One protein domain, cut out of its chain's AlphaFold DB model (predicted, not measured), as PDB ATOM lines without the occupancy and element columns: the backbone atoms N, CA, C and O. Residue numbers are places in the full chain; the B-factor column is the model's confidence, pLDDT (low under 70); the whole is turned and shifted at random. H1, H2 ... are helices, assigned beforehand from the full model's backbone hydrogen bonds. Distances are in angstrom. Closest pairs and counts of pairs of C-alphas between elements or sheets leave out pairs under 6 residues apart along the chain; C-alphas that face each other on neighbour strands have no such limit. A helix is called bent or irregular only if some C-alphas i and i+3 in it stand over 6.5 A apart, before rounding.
ATOM      1  N   PRO A  11     155.720 238.837 343.146       63.56
ATOM      2  CA  PRO A  11     156.916 239.114 342.341       63.56
ATOM      3  C   PRO A  11     157.928 240.007 343.078       63.56
ATOM      4  O   PRO A  11     159.133 239.919 342.871       63.56
ATOM      5  N   TRP A  12     157.451 240.850 343.998       66.31
ATOM      6  CA  TRP A  12     158.303 241.725 344.806       66.31
ATOM      7  C   TRP A  12     158.843 241.051 346.071       66.31
ATOM      8  O   TRP A  12     159.887 241.460 346.581       66.31
ATOM      9  N   GLY A  13     158.149 240.030 346.585       68.94
ATOM     10  CA  GLY A  13     158.575 239.275 347.764       68.94
ATOM     11  C   GLY A  13     159.770 238.379 347.456       68.94
ATOM     12  O   GLY A  13     160.766 238.418 348.181       68.94
ATOM     13  N   SER A  14     159.717 237.654 346.334       67.19
ATOM     14  CA  SER A  14     160.832 236.834 345.850       67.19
ATOM     15  C   SER A  14     162.054 237.691 345.519       67.19
ATOM     16  O   SER A  14     163.165 237.330 345.888       67.19
ATOM     17  N   MET A  15     161.884 238.863 344.902       69.00
ATOM     18  CA  MET A  15     163.021 239.721 344.556       69.00
ATOM     19  C   MET A  15     163.721 240.303 345.793       69.00
ATOM     20  O   MET A  15     164.948 240.331 345.847       69.00
ATOM     21  N   LYS A  16     162.964 240.692 346.830       71.62
ATOM     22  CA  LYS A  16     163.541 241.114 348.119       71.62
ATOM     23  C   LYS A  16     164.209 239.959 348.870       71.62
ATOM     24  O   LYS A  16     165.224 240.195 349.515       71.62
ATOM     25  N   ALA A  17     163.669 238.742 348.787       70.50
ATOM     26  CA  ALA A  17     164.277 237.556 349.389       70.50
ATOM     27  C   ALA A  17     165.615 237.212 348.718       70.50
ATOM     28  O   ALA A  17     166.619 237.105 349.410       70.50
ATOM     29  N   HIS A  18     165.664 237.178 347.381       71.75
ATOM     30  CA  HIS A  18     166.906 236.941 346.639       71.75
ATOM     31  C   HIS A  18     167.959 238.021 346.902       71.75
ATOM     32  O   HIS A  18     169.121 237.684 347.075       71.75
ATOM     33  N   LEU A  19     167.567 239.301 346.993       70.69
ATOM     34  CA  LEU A  19     168.482 240.392 347.368       70.69
ATOM     35  C   LEU A  19     169.047 240.233 348.787       70.69
ATOM     36  O   LEU A  19     170.164 240.668 349.048       70.69
ATOM     37  N   LYS A  20     168.275 239.635 349.699       69.88
ATOM     38  CA  LYS A  20     168.675 239.403 351.091       69.88
ATOM     39  C   LYS A  20     169.543 238.145 351.248       69.88
ATOM     40  O   LYS A  20     170.385 238.125 352.137       69.88
ATOM     41  N   ASP A  21     169.357 237.158 350.370       72.75
ATOM     42  CA  ASP A  21     170.153 235.923 350.287       72.75
ATOM     43  C   ASP A  21     171.461 236.082 349.491       72.75
ATOM     44  O   ASP A  21     172.299 235.179 349.509       72.75
ATOM     45  N   MET A  22     171.680 237.212 348.802       67.31
ATOM     46  CA  MET A  22     172.946 237.455 348.103       67.31
ATOM     47  C   MET A  22     174.103 237.528 349.107       67.31
ATOM     48  O   MET A  22     174.159 238.414 349.964       67.31
ATOM     49  N   LEU A  23     175.065 236.614 348.972       71.88
ATOM     50  CA  LEU A  23     176.299 236.605 349.753       71.88
ATOM     51  C   LEU A  23     177.034 237.945 349.549       71.88
ATOM     52  O   LEU A  23     177.084 238.461 348.431       71.88
ATOM     53  N   GLN A  24     177.675 238.503 350.586       75.31
ATOM     54  CA  GLN A  24     178.414 239.782 350.483       75.31
ATOM     55  C   GLN A  24     179.401 239.829 349.299       75.31
ATOM     56  O   GLN A  24     179.623 240.881 348.700       75.31
ATOM     57  N   LYS A  25     179.971 238.676 348.933       79.06
ATOM     58  CA  LYS A  25     180.871 238.528 347.787       79.06
ATOM     59  C   LYS A  25     180.171 238.727 346.436       79.06
ATOM     60  O   LYS A  25     180.767 239.328 345.547       79.06
ATOM     61  N   ASP A  26     178.926 238.285 346.284       84.75
ATOM     62  CA  ASP A  26     178.166 238.442 345.037       84.75
ATOM     63  C   ASP A  26     177.769 239.903 344.816       84.75
ATOM     64  O   ASP A  26     177.807 240.397 343.690       84.75
ATOM     65  N   TRP A  27     177.482 240.628 345.901       86.06
ATOM     66  CA  TRP A  27     177.247 242.069 345.842       86.06
ATOM     67  C   TRP A  27     178.495 242.839 345.395       86.06
ATOM     68  O   TRP A  27     178.408 243.718 344.539       86.06
ATOM     69  N   LEU A  28     179.672 242.476 345.917       88.81
ATOM     70  CA  LEU A  28     180.945 243.068 345.492       88.81
ATOM     71  C   LEU A  28     181.255 242.767 344.022       88.81
ATOM     72  O   LEU A  28     181.689 243.662 343.299       88.81
ATOM     73  N   LEU A  29     181.002 241.538 343.565       90.69
ATOM     74  CA  LEU A  29     181.165 241.163 342.159       90.69
ATOM     75  C   LEU A  29     180.216 241.947 341.250       90.69
ATOM     76  O   LEU A  29     180.636 242.409 340.191       90.69
ATOM     77  N   LEU A  30     178.963 242.134 341.665       90.69
ATOM     78  CA  LEU A  30     177.979 242.915 340.922       90.69
ATOM     79  C   LEU A  30     178.383 244.392 340.846       90.69
ATOM     80  O   LEU A  30     178.360 244.979 339.765       90.69
ATOM     81  N   LEU A  31     178.820 244.976 341.961       91.81
ATOM     82  CA  LEU A  31     179.280 246.363 342.006       91.81
ATOM     83  C   LEU A  31     180.529 246.552 341.134       91.81
ATOM     84  O   LEU A  31     180.583 247.494 340.346       91.81
ATOM     85  N   ALA A  32     181.480 245.616 341.184       93.62
ATOM     86  CA  ALA A  32     182.649 245.619 340.308       93.62
ATOM     87  C   ALA A  32     182.267 245.472 338.825       93.62
ATOM     88  O   ALA A  32     182.797 246.196 337.984       93.62
ATOM     89  N   ALA A  33     181.326 244.584 338.495       93.19
ATOM     90  CA  ALA A  33     180.852 244.388 337.128       93.19
ATOM     91  C   ALA A  33     180.165 245.642 336.572       93.19
ATOM     92  O   ALA A  33     180.411 246.005 335.423       93.19
ATOM     93  N   ILE A  34     179.355 246.332 337.380       94.19
ATOM     94  CA  ILE A  34     178.744 247.612 336.999       94.19
ATOM     95  C   ILE A  34     179.830 248.678 336.857       94.19
ATOM     96  O   ILE A  34     179.921 249.330 335.825       94.19
ATOM     97  N   PHE A  35     180.706 248.835 337.847       95.19
ATOM     98  CA  PHE A  35     181.740 249.865 337.814       95.19
ATOM     99  C   PHE A  35     182.671 249.719 336.599       95.19
ATOM    100  O   PHE A  35     182.929 250.683 335.882       95.19
ATOM    101  N   ILE A  36     183.132 248.507 336.310       94.81
ATOM    102  CA  ILE A  36     184.004 248.253 335.160       94.81
ATOM    103  C   ILE A  36     183.202 248.305 333.853       94.81
ATOM    104  O   ILE A  36     183.602 248.968 332.897       94.81
ATOM    105  N   GLY A  37     182.069 247.606 333.807       90.62
ATOM    106  CA  GLY A  37     181.302 247.391 332.584       90.62
ATOM    107  C   GLY A  37     180.514 248.608 332.113       90.62
ATOM    108  O   GLY A  37     180.355 248.779 330.909       90.62
ATOM    109  N   THR A  38     180.029 249.456 333.020       92.12
ATOM    110  CA  THR A  38     179.270 250.659 332.658       92.12
ATOM    111  C   THR A  38     180.079 251.924 332.901       92.12
ATOM    112  O   THR A  38     180.282 252.683 331.960       92.12
ATOM    113  N   PHE A  39     180.598 252.154 334.111       94.44
ATOM    114  CA  PHE A  39     181.268 253.421 334.423       94.44
ATOM    115  C   PHE A  39     182.596 253.585 333.669       94.44
ATOM    116  O   PHE A  39     182.752 254.547 332.915       94.44
ATOM    117  N   ILE A  40     183.533 252.640 333.810       96.31
ATOM    118  CA  ILE A  40     184.833 252.717 333.122       96.31
ATOM    119  C   ILE A  40     184.644 252.647 331.604       96.31
ATOM    120  O   ILE A  40     185.245 253.441 330.883       96.31
ATOM    121  N   ALA A  41     183.794 251.741 331.113       92.81
ATOM    122  CA  ALA A  41     183.536 251.610 329.682       92.81
ATOM    123  C   ALA A  41     183.020 252.920 329.060       92.81
ATOM    124  O   ALA A  41     183.574 253.382 328.060       92.81
ATOM    125  N   LEU A  42     182.015 253.554 329.674       93.88
ATOM    126  CA  LEU A  42     181.475 254.823 329.182       93.88
ATOM    127  C   LEU A  42     182.492 255.954 329.309       93.88
ATOM    128  O   LEU A  42     182.609 256.767 328.397       93.88
ATOM    129  N   TRP A  43     183.257 256.005 330.398       95.50
ATOM    130  CA  TRP A  43     184.276 257.035 330.563       95.50
ATOM    131  C   TRP A  43     185.368 256.937 329.489       95.50
ATOM    132  O   TRP A  43     185.682 257.938 328.842       95.50
ATOM    133  N   LEU A  44     185.883 255.732 329.227       93.69
ATOM    134  CA  LEU A  44     186.850 255.487 328.154       93.69
ATOM    135  C   LEU A  44     186.261 255.789 326.772       93.69
ATOM    136  O   LEU A  44     186.950 256.362 325.929       93.69
ATOM    137  N   GLN A  45     184.986 255.472 326.551       93.44
ATOM    138  CA  GLN A  45     184.279 255.857 325.332       93.44
ATOM    139  C   GLN A  45     184.232 257.384 325.161       93.44
ATOM    140  O   GLN A  45     184.517 257.880 324.072       93.44
ATOM    141  N   GLN A  46     183.930 258.147 326.217       93.94
ATOM    142  CA  GLN A  46     183.931 259.615 326.150       93.94
ATOM    143  C   GLN A  46     185.334 260.178 325.884       93.94
ATOM    144  O   GLN A  46     185.485 261.127 325.116       93.94
ATOM    145  N   ILE A  47     186.373 259.572 326.464       94.31
ATOM    146  CA  ILE A  47     187.769 259.917 326.168       94.31
ATOM    147  C   ILE A  47     188.071 259.659 324.684       94.31
ATOM    148  O   ILE A  47     188.579 260.549 324.006       94.31
ATOM    149  N   ALA A  48     187.706 258.493 324.145       91.44
ATOM    150  CA  ALA A  48     187.921 258.173 322.734       91.44
ATOM    151  C   ALA A  48     187.247 259.190 321.797       91.44
ATOM    152  O   ALA A  48     187.871 259.643 320.843       91.44
ATOM    153  N   LEU A  49     186.017 259.614 322.103       90.44
ATOM    154  CA  LEU A  49     185.302 260.630 321.322       90.44
ATOM    155  C   LEU A  49     185.922 262.030 321.430       90.44
ATOM    156  O   LEU A  49     185.782 262.830 320.510       90.44
ATOM    157  N   LYS A  50     186.591 262.334 322.547       90.38
ATOM    158  CA  LYS A  50     187.241 263.629 322.773       90.38
ATOM    159  C   LYS A  50     188.590 263.749 322.060       90.38
ATOM    160  O   LYS A  50     188.933 264.838 321.610       90.38
ATOM    161  N   TYR A  51     189.370 262.668 322.013       90.62
ATOM    162  CA  TYR A  51     190.754 262.700 321.520       90.62
ATOM    163  C   TYR A  51     190.941 262.099 320.122       90.62
ATOM    164  O   TYR A  51     191.935 262.409 319.468       90.62
ATOM    165  N   ALA A  52     190.022 261.254 319.652       90.06
ATOM    166  CA  ALA A  52     190.046 260.710 318.298       90.06
ATOM    167  C   ALA A  52     188.966 261.362 317.427       90.06
ATOM    168  O   ALA A  52     188.040 262.000 317.924       90.06
TER     169      ALA A  52
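Overview. This is residues 11 to 52 of the 100 residues of the protein "Gll3359 protein" of Vibrio ishigakensis (UniProt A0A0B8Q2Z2). The backbone makes an open L, with the short helix H1 as one arm and the long helix H2 as the other, joined at the corner by a tight link. The 42 printed residues, with two named helices in the order H1, H2 and no named strand, are all helix in class. The whole is extended, with a radius of gyration of the C-alphas of 15.8 A and spans of 48 by 23 by 6 A.

Along the chain. Find C-alpha 11 at (156.916, 239.114, 342.341); from there H1, residues 11 to 21, runs 15.8 A. Look next at C-alpha 24, at (178.414, 239.782, 350.483), where H2, residues 24 to 51, begins; it runs 38.9 A to C-alpha 51 at (190.754, 262.700, 321.520). H2 is neither bent nor irregular, but only just: C-alphas 37 and 40 are 6.4 A apart.

Arrangement. At Met 22 and Leu 23 you find the tight link; H1 and H2 are apart, with no C-alpha of the one within 8 A of the other. O i to N i+4 pairs are within hydrogen-bond range in 6 of 7 for H1 and 22 of 24 for H2.

Size, cuts and confidence. The C-alphas farthest apart, Gly 13 and Ala 52, are 48.1 A from each other. The printed part has no cut. Residues 11 to 15, 20 and 22 have pLDDT under 70.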